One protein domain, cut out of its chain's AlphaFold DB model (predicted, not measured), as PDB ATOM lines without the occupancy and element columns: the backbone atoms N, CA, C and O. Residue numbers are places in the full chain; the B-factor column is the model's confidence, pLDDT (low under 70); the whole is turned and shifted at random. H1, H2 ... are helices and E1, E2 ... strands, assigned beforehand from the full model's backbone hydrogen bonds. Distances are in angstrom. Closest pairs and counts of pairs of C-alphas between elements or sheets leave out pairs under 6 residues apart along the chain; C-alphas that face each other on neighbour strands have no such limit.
ATOM      1  N   PHE A  31     120.127 193.338 223.481       89.31
ATOM      2  CA  PHE A  31     120.369 192.541 222.280       89.31
ATOM      3  C   PHE A  31     121.292 191.378 222.620       89.31
ATOM      4  O   PHE A  31     122.452 191.574 222.986       89.31
ATOM      5  N   LYS A  32     120.798 190.150 222.463       89.50
ATOM      6  CA  LYS A  32     121.593 188.940 222.657       89.50
ATOM      7  C   LYS A  32     121.996 188.354 221.309       89.50
ATOM      8  O   LYS A  32     121.148 187.860 220.573       89.50
ATOM      9  N   LYS A  33     123.297 188.346 221.025       90.06
ATOM     10  CA  LYS A  33     123.864 187.572 219.914       90.06
ATOM     11  C   LYS A  33     123.860 186.084 220.264       90.06
ATOM     12  O   LYS A  33     124.271 185.729 221.373       90.06
ATOM     13  N   TRP A  34     123.440 185.218 219.345       85.81
ATOM     14  CA  TRP A  34     123.431 183.765 219.576       85.81
ATOM     15  C   TRP A  34     124.132 182.937 218.495       85.81
ATOM     16  O   TRP A  34     124.324 181.741 218.706       85.81
ATOM     17  N   SER A  35     124.599 183.557 217.407       84.00
ATOM     18  CA  SER A  35     125.483 182.902 216.438       84.00
ATOM     19  C   SER A  35     126.899 183.484 216.427       84.00
ATOM     20  O   SER A  35     127.186 184.579 216.935       84.00
ATOM     21  N   HIS A  36     127.823 182.683 215.904       79.56
ATOM     22  CA  HIS A  36     129.227 183.025 215.762       79.56
ATOM     23  C   HIS A  36     129.696 182.620 214.368       79.56
ATOM     24  O   HIS A  36     129.450 181.500 213.930       79.56
ATOM     25  N   ALA A  37     130.387 183.539 213.707       76.31
ATOM     26  CA  ALA A  37     131.050 183.316 212.438       76.31
ATOM     27  C   ALA A  37     132.553 183.463 212.679       76.31
ATOM     28  O   ALA A  37     132.997 184.497 213.183       76.31
ATOM     29  N   THR A  38     133.306 182.420 212.337       76.38
ATOM     30  CA  THR A  38     134.771 182.402 212.397       76.38
ATOM     31  C   THR A  38     135.279 182.088 211.010       76.38
ATOM     32  O   THR A  38     134.764 181.178 210.365       76.38
ATOM     33  N   MET A  39     136.294 182.817 210.568       74.31
ATOM     34  CA  MET A  39     136.916 182.590 209.278       74.31
ATOM     35  C   MET A  39     138.424 182.718 209.408       74.31
ATOM     36  O   MET A  39     138.915 183.508 210.214       74.31
ATOM     37  N   ASP A  40     139.131 181.908 208.632       77.12
ATOM     38  CA  ASP A  40     140.584 181.941 208.553       77.12
ATOM     39  C   ASP A  40     141.044 183.162 207.730       77.12
ATOM     40  O   ASP A  40     140.384 183.565 206.767       77.12
ATOM     41  N   GLU A  41     142.169 183.760 208.125       73.69
ATOM     42  CA  GLU A  41     142.746 184.956 207.503       73.69
ATOM     43  C   GLU A  41     143.081 184.722 206.024       73.69
ATOM     44  O   GLU A  41     142.930 185.625 205.198       73.69
ATOM     45  N   ASP A  42     143.487 183.506 205.658       74.62
ATOM     46  CA  ASP A  42     143.900 183.204 204.287       74.62
ATOM     47  C   ASP A  42     142.735 183.208 203.285       74.62
ATOM     48  O   ASP A  42     142.941 183.500 202.108       74.62
ATOM     49  N   TYR A  43     141.499 182.987 203.744       73.00
ATOM     50  CA  TYR A  43     140.295 183.095 202.906       73.00
ATOM     51  C   TYR A  43     139.826 184.542 202.709       73.00
ATOM     52  O   TYR A  43     139.003 184.813 201.835       73.00
ATOM     53  N   PHE A  44     140.344 185.467 203.516       73.31
ATOM     54  CA  PHE A  44     139.867 186.842 203.622       73.31
ATOM     55  C   PHE A  44     140.704 187.851 202.819       73.31
ATOM     56  O   PHE A  44     140.225 188.934 202.484       73.31
ATOM     57  N   LYS A  45     141.957 187.517 202.485       73.56
ATOM     58  CA  LYS A  45     142.894 188.445 201.830       73.56
ATOM     59  C   LYS A  45     142.379 188.916 200.465       73.56
ATOM     60  O   LYS A  45     142.297 188.133 199.521       73.56
ATOM     61  N   GLY A  46     142.091 190.217 200.364       76.62
ATOM     62  CA  GLY A  46     141.694 190.878 199.118       76.62
ATOM     63  C   GLY A  46     140.294 190.521 198.616       76.62
ATOM     64  O   GLY A  46     140.024 190.696 197.428       76.62
ATOM     65  N   LYS A  47     139.419 189.991 199.482       85.50
ATOM     66  CA  LYS A  47     138.025 189.676 199.147       85.50
ATOM     67  C   LYS A  47     137.064 190.335 200.126       85.50
ATOM     68  O   LYS A  47     137.328 190.377 201.328       85.50
ATOM     69  N   THR A  48     135.924 190.780 199.610       88.69
ATOM     70  CA  THR A  48     134.786 191.172 200.439       88.69
ATOM     71  C   THR A  48     134.068 189.921 200.922       88.69
ATOM     72  O   THR A  48     133.679 189.061 200.128       88.69
ATOM     73  N   MET A  49     133.880 189.824 202.233       90.19
ATOM     74  CA  MET A  49     133.241 188.693 202.892       90.19
ATOM     75  C   MET A  49     132.042 189.173 203.697       90.19
ATOM     76  O   MET A  49     132.117 190.170 204.411       90.19
ATOM     77  N   TYR A  50     130.936 188.447 203.595       91.19
ATOM     78  CA  TYR A  50     129.672 188.739 204.256       91.19
ATOM     79  C   TYR A  50     129.486 187.782 205.430       91.19
ATOM     80  O   TYR A  50     129.344 186.570 205.250       91.19
ATOM     81  N   LEU A  51     129.494 188.336 206.641       90.44
ATOM     82  CA  LEU A  51     129.390 187.603 207.900       90.44
ATOM     83  C   LEU A  51     128.018 187.847 208.532       90.44
ATOM     84  O   LEU A  51     127.721 188.952 208.982       90.44
ATOM     85  N   GLY A  52     127.183 186.815 208.565       91.38
ATOM     86  CA  GLY A  52     125.866 186.839 209.187       91.38
ATOM     87  C   GLY A  52     125.928 186.561 210.687       91.38
ATOM     88  O   GLY A  52     126.543 185.594 211.136       91.38
ATOM     89  N   TYR A  53     125.241 187.397 211.458       91.00
ATOM     90  CA  TYR A  53     125.086 187.270 212.900       91.00
ATOM     91  C   TYR A  53     123.617 187.388 213.284       91.00
ATOM     92  O   TYR A  53     122.927 188.331 212.900       91.00
ATOM     93  N   ASP A  54     123.162 186.454 214.104       91.62
ATOM     94  CA  ASP A  54     121.800 186.398 214.599       91.62
ATOM     95  C   ASP A  54     121.720 187.038 215.977       91.62
ATOM     96  O   ASP A  54     122.491 186.719 216.898       91.62
ATOM     97  N   PHE A  55     120.757 187.938 216.106       91.44
ATOM     98  CA  PHE A  55     120.471 188.674 217.318       91.44
ATOM     99  C   PHE A  55     119.017 188.472 217.717       91.44
ATOM    100  O   PHE A  55     118.122 188.413 216.879       91.44
ATOM    101  N   THR A  56     118.799 188.424 219.026       91.38
ATOM    102  CA  THR A  56     117.473 188.454 219.630       91.38
ATOM    103  C   THR A  56     117.374 189.672 220.535       91.38
ATOM    104  O   THR A  56     118.164 189.826 221.470       91.38
ATOM    105  N   TRP A  57     116.391 190.525 220.288       90.38
ATOM    106  CA  TRP A  57     115.936 191.536 221.224       90.38
ATOM    107  C   TRP A  57     115.185 190.877 222.379       90.38
ATOM    108  O   TRP A  57     114.143 190.240 222.206       90.38
ATOM    109  N   LYS A  58     115.715 191.059 223.583       87.94
ATOM    110  CA  LYS A  58     115.071 190.681 224.832       87.94
ATOM    111  C   LYS A  58     114.627 191.941 225.544       87.94
ATOM    112  O   LYS A  58     115.366 192.492 226.346       87.94
ATOM    113  N   GLY A  59     113.418 192.389 225.251       83.31
ATOM    114  CA  GLY A  59     112.820 193.554 225.885       83.31
ATOM    115  C   GLY A  59     111.359 193.703 225.494       83.31
ATOM    116  O   GLY A  59     110.799 192.863 224.787       83.31
ATOM    117  N   ILE A  60     110.730 194.777 225.961       81.88
ATOM    118  CA  ILE A  60     109.370 195.135 225.552       81.88
ATOM    119  C   ILE A  60     109.435 196.114 224.379       81.88
ATOM    120  O   ILE A  60     110.197 197.077 224.404       81.88
ATOM    121  N   GLY A  61     108.596 195.879 223.371       84.00
ATOM    122  CA  GLY A  61     108.495 196.717 222.177       84.00
ATOM    123  C   GLY A  61     109.489 196.337 221.081       84.00
ATOM    124  O   GLY A  61     110.179 195.324 221.174       84.00
ATOM    125  N   SER A  62     109.536 197.168 220.043       87.50
ATOM    126  CA  SER A  62     110.372 196.975 218.854       87.50
ATOM    127  C   SER A  62     111.309 198.178 218.717       87.50
ATOM    128  O   SER A  62     110.879 199.218 218.196       87.50
ATOM    129  N   PRO A  63     112.539 198.106 219.260       87.31
ATOM    130  CA  PRO A  63     113.462 199.230 219.230       87.31
ATOM    131  C   PRO A  63     113.843 199.569 217.789       87.31
ATOM    132  O   PRO A  63     113.915 198.702 216.916       87.31
ATOM    133  N   MET A  64     114.088 200.853 217.549       89.56
ATOM    134  CA  MET A  64     114.642 201.332 216.290       89.56
ATOM    135  C   MET A  64     116.166 201.315 216.388       89.56
ATOM    136  O   MET A  64     116.731 201.875 217.328       89.56
ATOM    137  N   ILE A  65     116.823 200.663 215.434       88.94
ATOM    138  CA  ILE A  65     118.280 200.640 215.348       88.94
ATOM    139  C   ILE A  65     118.727 201.834 214.503       88.94
ATOM    140  O   ILE A  65     118.435 201.935 213.313       88.94
ATOM    141  N   GLU A  66     119.433 202.761 215.145       87.56
ATOM    142  CA  GLU A  66     119.969 203.966 214.498       87.56
ATOM    143  C   GLU A  66     121.369 203.732 213.923       87.56
ATOM    144  O   GLU A  66     121.710 204.226 212.846       87.56
ATOM    145  N   LYS A  67     122.197 202.976 214.652       87.38
ATOM    146  CA  LYS A  67     123.601 202.745 214.322       87.38
ATOM    147  C   LYS A  67     124.066 201.402 214.869       87.38
ATOM    148  O   LYS A  67     123.638 200.980 215.939       87.38
ATOM    149  N   VAL A  68     124.988 200.778 214.144       87.38
ATOM    150  CA  VAL A  68     125.787 199.649 214.623       87.38
ATOM    151  C   VAL A  68     127.253 200.042 214.539       87.38
ATOM    152  O   VAL A  68     127.702 200.576 213.524       87.38
ATOM    153  N   GLU A  69     127.974 199.813 215.631       87.00
ATOM    154  CA  GLU A  69     129.402 200.084 215.767       87.00
ATOM    155  C   GLU A  69     130.125 198.798 216.144       87.00
ATOM    156  O   GLU A  69     129.635 197.998 216.943       87.00
ATOM    157  N   PHE A  70     131.311 198.616 215.574       82.88
ATOM    158  CA  PHE A  70     132.189 197.505 215.902       82.88
ATOM    159  C   PHE A  70     133.269 198.016 216.839       82.88
ATOM    160  O   PHE A  70     133.914 199.018 216.552       82.88
ATOM    161  N   ILE A  71     133.447 197.341 217.971       84.50
ATOM    162  CA  ILE A  71     134.404 197.743 219.002       84.50
ATOM    163  C   ILE A  71     135.507 196.684 219.051       84.50
ATOM    164  O   ILE A  71     135.226 195.488 219.198       84.50
ATOM    165  N   LYS A  72     136.760 197.117 218.890       83.75
ATOM    166  CA  LYS A  72     137.958 196.282 219.019       83.75
ATOM    167  C   LYS A  72     138.106 195.806 220.473       83.75
ATOM    168  O   LYS A  72     137.519 196.357 221.402       83.75
ATOM    169  N   LYS A  73     138.931 194.775 220.701       82.31
ATOM    170  CA  LYS A  73     139.188 194.243 222.059       82.31
ATOM    171  C   LYS A  73     139.794 195.276 223.018       82.31
ATOM    172  O   LYS A  73     139.643 195.127 224.224       82.31
ATOM    173  N   ASP A  74     140.477 196.285 222.487       85.31
ATOM    174  CA  ASP A  74     141.061 197.396 223.248       85.31
ATOM    175  C   ASP A  74     140.045 198.504 223.598       85.31
ATOM    176  O   ASP A  74     140.404 199.479 224.253       85.31
ATOM    177  N   GLY A  75     138.777 198.353 223.196       83.88
ATOM    178  CA  GLY A  75     137.710 199.318 223.455       83.88
ATOM    179  C   GLY A  75     137.603 200.438 222.419       83.88
ATOM    180  O   GLY A  75     136.701 201.268 222.528       83.88
ATOM    181  N   THR A  76     138.473 200.473 221.408       84.88
ATOM    182  CA  THR A  76     138.378 201.463 220.328       84.88
ATOM    183  C   THR A  76     137.310 201.079 219.305       84.88
ATOM    184  O   THR A  76     137.065 199.901 219.037       84.88
ATOM    185  N   ILE A  77     136.640 202.082 218.735       82.62
ATOM    186  CA  ILE A  77     135.669 201.869 217.659       82.62
ATOM    187  C   ILE A  77     136.452 201.589 216.380       82.62
ATOM    188  O   ILE A  77     137.310 202.372 215.990       82.62
ATOM    189  N   LEU A  78     136.135 200.485 215.716       79.75
ATOM    190  CA  LEU A  78     136.621 200.189 214.380       79.75
ATOM    191  C   LEU A  78     135.877 201.091 213.392       79.75
ATOM    192  O   LEU A  78     134.728 200.815 213.028       79.75
ATOM    193  N   ALA A  79     136.510 202.196 212.998       71.25
ATOM    194  CA  ALA A  79     135.930 203.087 212.006       71.25
ATOM    195  C   ALA A  79     135.732 202.354 210.669       71.25
ATOM    196  O   ALA A  79     136.378 201.344 210.388       71.25
ATOM    197  N   LYS A  80     134.813 202.867 209.845       66.31
ATOM    198  CA  LYS A  80     134.416 202.233 208.579       66.31
ATOM    199  C   LYS A  80     135.564 202.048 207.582       66.31
ATOM    200  O   LYS A  80     135.429 201.188 206.728       66.31
ATOM    201  N   ASP A  81     136.646 202.817 207.702       65.75
ATOM    202  CA  ASP A  81     137.756 202.862 206.740       65.75
ATOM    203  C   ASP A  81     139.135 202.979 207.426       65.75
ATOM    204  O   ASP A  81     140.042 203.640 206.920       65.75
ATOM    205  N   GLU A  82     139.310 202.376 208.602       63.62
ATOM    206  CA  GLU A  82     140.605 202.380 209.302       63.62
ATOM    207  C   GLU A  82     141.446 201.135 208.973       63.62
ATOM    208  O   GLU A  82     140.929 200.027 208.848       63.62
ATOM    209  N   ASP A  83     142.767 201.317 208.850       62.88
ATOM    210  CA  ASP A  83     143.770 200.243 208.750       62.88
ATOM    211  C   ASP A  83     143.564 199.234 207.599       62.88
ATOM    212  O   ASP A  83     143.886 198.049 207.719       62.88
ATOM    213  N   GLY A  84     143.010 199.690 206.469       64.94
ATOM    214  CA  GLY A  84     142.714 198.824 205.322       64.94
ATOM    215  C   GLY A  84     141.549 197.862 205.565       64.94
ATOM    216  O   GLY A  84     141.344 196.949 204.770       64.94
ATOM    217  N   PHE A  85     140.790 198.055 206.645       72.06
ATOM    218  CA  PHE A  85     139.626 197.260 206.997       72.06
ATOM    219  C   PHE A  85     138.356 198.068 206.730       72.06
ATOM    220  O   PHE A  85     138.066 199.035 207.438       72.06
ATOM    221  N   ARG A  86     137.583 197.671 205.716       77.38
ATOM    222  CA  ARG A  86     136.267 198.266 205.462       77.38
ATOM    223  C   ARG A  86     135.183 197.435 206.099       77.38
ATOM    224  O   ARG A  86     135.179 196.216 205.948       77.38
ATOM    225  N   ASN A  87     134.265 198.092 206.803       84.00
ATOM    226  CA  ASN A  87     133.112 197.430 207.396       84.00
ATOM    227  C   ASN A  87     131.800 198.133 207.032       84.00
ATOM    228  O   ASN A  87     131.638 199.343 207.200       84.00
ATOM    229  N   HIS A  88     130.843 197.351 206.541       88.19
ATOM    230  CA  HIS A  88     129.506 197.821 206.205       88.19
ATOM    231  C   HIS A  88     128.463 196.870 206.803       88.19
ATOM    232  O   HIS A  88     128.311 195.743 206.329       88.19
ATOM    233  N   PRO A  89     127.768 197.282 207.880       90.38
ATOM    234  CA  PRO A  89     126.682 196.499 208.444       90.38
ATOM    235  C   PRO A  89     125.384 196.697 207.649       90.38
ATOM    236  O   PRO A  89     125.026 197.823 207.292       90.38
ATOM    237  N   TYR A  90     124.651 195.606 207.464       91.94
ATOM    238  CA  TYR A  90     123.347 195.524 206.814       91.94
ATOM    239  C   TYR A  90     122.383 194.699 207.670       91.94
ATOM    240  O   TYR A  90     122.800 193.810 208.412       91.94
ATOM    241  N   PHE A  91     121.085 194.944 207.534       91.31
ATOM    242  CA  PHE A  91     120.067 193.965 207.904       91.31
ATOM    243  C   PHE A  91     119.831 193.000 206.757       91.31
ATOM    244  O   PHE A  91     119.860 193.400 205.596       91.31
ATOM    245  N   MET A  92     119.512 191.757 207.102       89.69
ATOM    246  CA  MET A  92     119.015 190.775 206.151       89.69
ATOM    247  C   MET A  92     117.651 190.262 206.603       89.69
ATOM    248  O   MET A  92     117.441 189.999 207.788       89.69
ATOM    249  N   LYS A  93     116.711 190.140 205.660       81.00
ATOM    250  CA  LYS A  93     115.375 189.586 205.944       81.00
ATOM    251  C   LYS A  93     115.390 188.067 206.078       81.00
ATOM    252  O   LYS A  93     114.632 187.531 206.882       81.00
ATOM    253  N   SER A  94     116.205 187.382 205.280       81.50
ATOM    254  CA  SER A  94     116.356 185.932 205.361       81.50
ATOM    255  C   SER A  94     117.531 185.519 206.246       81.50
ATOM    256  O   SER A  94     118.414 186.307 206.584       81.50
ATOM    257  N   ASN A  95     117.550 184.229 206.580       79.06
ATOM    258  CA  ASN A  95     118.648 183.584 207.290       79.06
ATOM    259  C   ASN A  95     119.645 182.902 206.331       79.06
ATOM    260  O   ASN A  95     120.261 181.894 206.692       79.06
ATOM    261  N   SER A  96     119.833 183.445 205.126       81.12
ATOM    262  CA  SER A  96     120.608 182.782 204.067       81.12
ATOM    263  C   SER A  96     122.116 183.050 204.128       81.12
ATOM    264  O   SER A  96     122.897 182.199 203.712       81.12
ATOM    265  N   ILE A  97     122.561 184.181 204.693       83.75
ATOM    266  CA  ILE A  97     123.999 184.493 204.807       83.75
ATOM    267  C   ILE A  97     124.533 184.046 206.167       83.75
ATOM    268  O   ILE A  97     124.125 184.582 207.197       83.75
ATOM    269  N   GLY A  98     125.452 183.078 206.160       84.12
ATOM    270  CA  GLY A  98     126.290 182.716 207.308       84.12
ATOM    271  C   GLY A  98     127.696 183.295 207.159       84.12
ATOM    272  O   GLY A  98     128.042 184.271 207.813       84.12
ATOM    273  N   ILE A  99     128.493 182.706 206.271       89.25
ATOM    274  CA  ILE A  99     129.781 183.242 205.816       89.25
ATOM    275  C   ILE A  99     129.825 183.009 204.312       89.25
ATOM    276  O   ILE A  99     129.856 181.854 203.894       89.25
ATOM    277  N   LEU A 100     129.786 184.074 203.517       90.88
ATOM    278  CA  LEU A 100     129.840 183.986 202.057       90.88
ATOM    279  C   LEU A 100     130.785 185.045 201.499       90.88
ATOM    280  O   LEU A 100     130.877 186.148 202.034       90.88
ATOM    281  N   ASP A 101     131.479 184.710 200.421       91.25
ATOM    282  CA  ASP A 101     132.193 185.691 199.612       91.25
ATOM    283  C   ASP A 101     131.222 186.472 198.711       91.25
ATOM    284  O   ASP A 101     130.089 186.053 198.464       91.25
ATOM    285  N   GLU A 102     131.671 187.623 198.221       90.94
ATOM    286  CA  GLU A 102     130.871 188.496 197.359       90.94
ATOM    287  C   GLU A 102     130.366 187.820 196.076       90.94
ATOM    288  O   GLU A 102     129.231 188.067 195.671       90.94
ATOM    289  N   GLU A 103     131.154 186.932 195.461       91.19
ATOM    290  CA  GLU A 103     130.743 186.211 194.250       91.19
ATOM    291  C   GLU A 103     129.559 185.286 194.552       91.19
ATOM    292  O   GLU A 103     128.573 185.285 193.811       91.19
ATOM    293  N   SER A 104     129.609 184.563 195.673       92.00
ATOM    294  CA  SER A 104     128.506 183.723 196.150       92.00
ATOM    295  C   SER A 104     127.244 184.542 196.448       92.00
ATOM    296  O   SER A 104     126.154 184.178 196.007       92.00
ATOM    297  N   VAL A 105     127.378 185.682 197.137       91.19
ATOM    298  CA  VAL A 105     126.238 186.567 197.460       91.19
ATOM    299  C   VAL A 105     125.585 187.126 196.192       91.19
ATOM    300  O   VAL A 105     124.356 187.183 196.107       91.19
ATOM    301  N   LEU A 106     126.384 187.511 195.192       92.69
ATOM    302  CA  LEU A 106     125.887 187.998 193.901       92.69
ATOM    303  C   LEU A 106     125.218 186.888 193.088       92.69
ATOM    304  O   LEU A 106     124.134 187.094 192.543       92.69
ATOM    305  N   LYS A 107     125.846 185.711 193.016       94.12
ATOM    306  CA  LYS A 107     125.337 184.554 192.272       94.12
ATOM    307  C   LYS A 107     123.981 184.083 192.794       94.12
ATOM    308  O   LYS A 107     123.115 183.735 191.992       94.12
ATOM    309  N   ASP A 108     123.804 184.102 194.109       91.50
ATOM    310  CA  ASP A 108     122.576 183.651 194.765       91.50
ATOM    311  C   ASP A 108     121.515 184.766 194.871       91.50
ATOM    312  O   ASP A 108     120.433 184.541 195.408       91.50
ATOM    313  N   GLY A 109     121.798 185.970 194.353       91.25
ATOM    314  CA  GLY A 109     120.866 187.105 194.360       91.25
ATOM    315  C   GLY A 109     120.615 187.707 195.748       91.25
ATOM    316  O   GLY A 109     119.654 188.447 195.941       91.25
ATOM    317  N   LEU A 110     121.479 187.423 196.725       92.06
ATOM    318  CA  LEU A 110     121.267 187.787 198.130       92.06
ATOM    319  C   LEU A 110     121.533 189.273 198.422       92.06
ATOM    320  O   LEU A 110     121.130 189.766 199.475       92.06
ATOM    321  N   MET A 111     122.165 190.007 197.497       90.50
ATOM    322  CA  MET A 111     122.390 191.453 197.641       90.50
ATOM    323  C   MET A 111     121.090 192.252 197.744       90.50
ATOM    324  O   MET A 111     121.043 193.246 198.465       90.50
ATOM    325  N   GLU A 112     120.023 191.817 197.071       89.69
ATOM    326  CA  GLU A 112     118.716 192.492 197.113       89.69
ATOM    327  C   GLU A 112     118.024 192.362 198.479       89.69
ATOM    328  O   GLU A 112     117.089 193.101 198.797       89.69
ATOM    329  N   GLU A 113     118.495 191.432 199.311       90.50
ATOM    330  CA  GLU A 113     117.995 191.210 200.661       90.50
ATOM    331  C   GLU A 113     118.771 191.981 201.735       90.50
ATOM    332  O   GLU A 113     118.414 191.890 202.915       90.50
ATOM    333  N   LEU A 114     119.817 192.717 201.349       90.56
ATOM    334  CA  LEU A 114     120.608 193.543 202.252       90.56
ATOM    335  C   LEU A 114     120.048 194.964 202.306       90.56
ATOM    336  O   LEU A 114     119.947 195.664 201.300       90.56
ATOM    337  N   PHE A 115     119.716 195.413 203.513       90.50
ATOM    338  CA  PHE A 115     119.159 196.742 203.762       90.50
ATOM    339  C   PHE A 115     120.054 197.521 204.721       90.50
ATOM    340  O   PHE A 115     120.638 196.955 205.643       90.50
ATOM    341  N   GLU A 116     120.150 198.835 204.538       89.50
ATOM    342  CA  GLU A 116     120.914 199.675 205.459       89.50
ATOM    343  C   GLU A 116     120.336 199.647 206.883       89.50
ATOM    344  O   GLU A 116     119.124 199.555 207.093       89.50
ATOM    345  N   ILE A 117     121.223 199.779 207.874       87.50
ATOM    346  CA  ILE A 117     120.872 199.724 209.300       87.50
ATOM    347  C   ILE A 117     119.907 200.846 209.721       87.50
ATOM    348  O   ILE A 117     119.107 200.683 210.638       87.50
ATOM    349  N   LYS A 118     119.998 202.018 209.096       85.56
ATOM    350  CA  LYS A 118     119.438 203.249 209.656       85.56
ATOM    351  C   LYS A 118     117.905 203.238 209.697       85.56
ATOM    352  O   LYS A 118     117.247 203.180 208.661       85.56
ATOM    353  N   GLY A 119     117.346 203.398 210.898       83.06
ATOM    354  CA  GLY A 119     115.916 203.638 211.110       83.06
ATOM    355  C   GLY A 119     115.043 202.385 211.020       83.06
ATOM    356  O   GLY A 119     113.820 202.495 210.916       83.06
ATOM    357  N   GLN A 120     115.642 201.192 211.061       85.25
ATOM    358  CA  GLN A 120     114.891 199.940 211.037       85.25
ATOM    359  C   GLN A 120     114.401 199.576 212.435       85.25
ATOM    360  O   GLN A 120     115.160 199.585 213.404       85.25
ATOM    361  N   LYS A 121     113.117 199.228 212.538       88.00
ATOM    362  CA  LYS A 121     112.574 198.614 213.750       88.00
ATOM    363  C   LYS A 121     112.858 197.127 213.702       88.00
ATOM    364  O   LYS A 121     112.489 196.470 212.731       88.00
ATOM    365  N   VAL A 122     113.455 196.607 214.761       86.19
ATOM    366  CA  VAL A 122     113.633 195.167 214.911       86.19
ATOM    367  C   VAL A 122     112.566 194.615 215.840       86.19
ATOM    368  O   VAL A 122     112.294 195.171 216.906       86.19
ATOM    369  N   ASP A 123     111.933 193.535 215.401       79.25
ATOM    370  CA  ASP A 123     111.147 192.669 216.270       79.25
ATOM    371  C   ASP A 123     112.007 191.461 216.651       79.25
ATOM    372  O   ASP A 123     112.924 191.123 215.906       79.25
ATOM    373  N   LYS A 124     111.730 190.870 217.819       84.56
ATOM    374  CA  LYS A 124     112.416 189.725 218.448       84.56
ATOM    375  C   LYS A 124     113.725 189.292 217.781       84.56
ATOM    376  O   LYS A 124     114.776 189.687 218.264       84.56
ATOM    377  N   ASP A 125     113.665 188.493 216.719       89.94
ATOM    378  CA  ASP A 125     114.839 187.932 216.058       89.94
ATOM    379  C   ASP A 125     115.143 188.662 214.748       89.94
ATOM    380  O   ASP A 125     114.263 188.862 213.909       89.94
ATOM    381  N   PHE A 126     116.407 189.026 214.553       89.94
ATOM    382  CA  PHE A 126     116.883 189.654 213.326       89.94
ATOM    383  C   PHE A 126     118.318 189.239 213.013       89.94
ATOM    384  O   PHE A 126     119.095 188.875 213.903       89.94
ATOM    385  N   ARG A 127     118.680 189.339 211.733       91.00
ATOM    386  CA  ARG A 127     120.028 189.054 211.253       91.00
ATOM    387  C   ARG A 127     120.734 190.329 210.817       91.00
ATOM    388  O   ARG A 127     120.203 191.119 210.035       91.00
ATOM    389  N   LEU A 128     121.950 190.492 211.320       91.62
ATOM    390  CA  LEU A 128     122.883 191.521 210.897       91.62
ATOM    391  C   LEU A 128     123.969 190.880 210.042       91.62
ATOM    392  O   LEU A 128     124.623 189.935 210.476       91.62
ATOM    393  N   VAL A 129     124.163 191.400 208.841       92.12
ATOM    394  CA  VAL A 129     125.219 190.973 207.931       92.12
ATOM    395  C   VAL A 129     126.291 192.043 207.916       92.12
ATOM    396  O   VAL A 129     126.018 193.211 207.663       92.12
ATOM    397  N   LEU A 130     127.516 191.643 208.210       90.00
ATOM    398  CA  LEU A 130     128.677 192.504 208.147       90.00
ATOM    399  C   LEU A 130     129.451 192.186 206.871       90.00
ATOM    400  O   LEU A 130     130.056 191.121 206.778       90.00
ATOM    401  N   ALA A 131     129.442 193.108 205.912       89.88
ATOM    402  CA  ALA A 131     130.374 193.069 204.798       89.88
ATOM    403  C   ALA A 131     131.719 193.612 205.280       89.88
ATOM    404  O   ALA A 131     131.795 194.725 205.812       89.88
ATOM    405  N   VAL A 132     132.757 192.802 205.128       87.38
ATOM    406  CA  VAL A 132     134.110 193.119 205.552       87.38
ATOM    407  C   VAL A 132     135.056 192.966 204.379       87.38
ATOM    408  O   VAL A 132     135.027 191.945 203.700       87.38
ATOM    409  N   GLU A 133     135.936 193.935 204.184       86.56
ATOM    410  CA  GLU A 133     137.051 193.855 203.243       86.56
ATOM    411  C   GLU A 133     138.348 194.142 204.001       86.56
ATOM    412  O   GLU A 133     138.405 195.090 204.789       86.56
ATOM    413  N   TYR A 134     139.392 193.346 203.767       78.19
ATOM    414  CA  TYR A 134     140.726 193.620 204.297       78.19
ATOM    415  C   TYR A 134     141.756 193.739 203.193       78.19
ATOM    416  O   TYR A 134     142.243 192.757 202.629       78.19
ATOM    417  N   ASN A 135     142.121 194.989 202.949       70.12
ATOM    418  CA  ASN A 135     143.215 195.393 202.098       70.12
ATOM    419  C   ASN A 135     144.415 195.740 202.972       70.12
ATOM    420  O   ASN A 135     144.726 196.908 203.203       70.12
TER     421      ASN A 135
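This is residues 31 to 135 of the 139 residues of an uncharacterized protein of Mesobacillus subterraneus (UniProt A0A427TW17). The core is a strongly twisted antiparallel sheet of three long strands, E2, E6 and E3, with E6 in the middle; short E1 and E4 run beside E2, and short E5 beside E3. The run E4, H1, H2, E5 crosses from the E2 side to the E3 side, its two small helices forming a corner piece. The 105 printed residues follow the order E1 E2 E3 E4 H1 H2 E5 E6; the sheet is branched, and the class is mixed, with 48 residues, under half, in named elements. It is compact, radius of gyration of the C-alphas 14.0 A, spanning 42 by 36 by 22 A.

Find C-alpha 48 at (134.786, 191.172, 200.439); from there E2, residues 48 to 58, runs 31.4 A. E6, residues 125 to 134, runs 29.0 A to C-alpha 134 at (140.726, 193.620, 204.297). E3, residues 85 to 92, runs 21.6 A. Look for E1 at 31 to 33, E4 at 99 to 101, H1 at 102 to 107, H2 at 110 to 113 and E5 at 114 to 116.

Beside E6, E2 lies on one side, N 51 to O 130 at 2.8 A, and E3 on the other, N 90 to O 129 at 2.8 A. E1, in a hairpin with E2, and E4 lie on one side of E2, with N 32 to O 56 and N 50 to O 100 both 2.8 A. E5 is antiparallel to E3, N 91 to O 115 at 2.8 A. H1 is on the sheet, over none of its strands, height 7.2 A; C-alphas 48 and 102 are the closest of E2 and H1, 5.7 A. H2 only grazes the sheet. In H1 every O i to N i+4 pair is within hydrogen-bond range; H2 is too short for one.

C-alphas 42 and 60, the farthest apart, stand 42.3 A from each other. The printed part has no cut; the links E1 to E2 and E2 to E3 are long. Confidence is under 70 at residues 80 to 84.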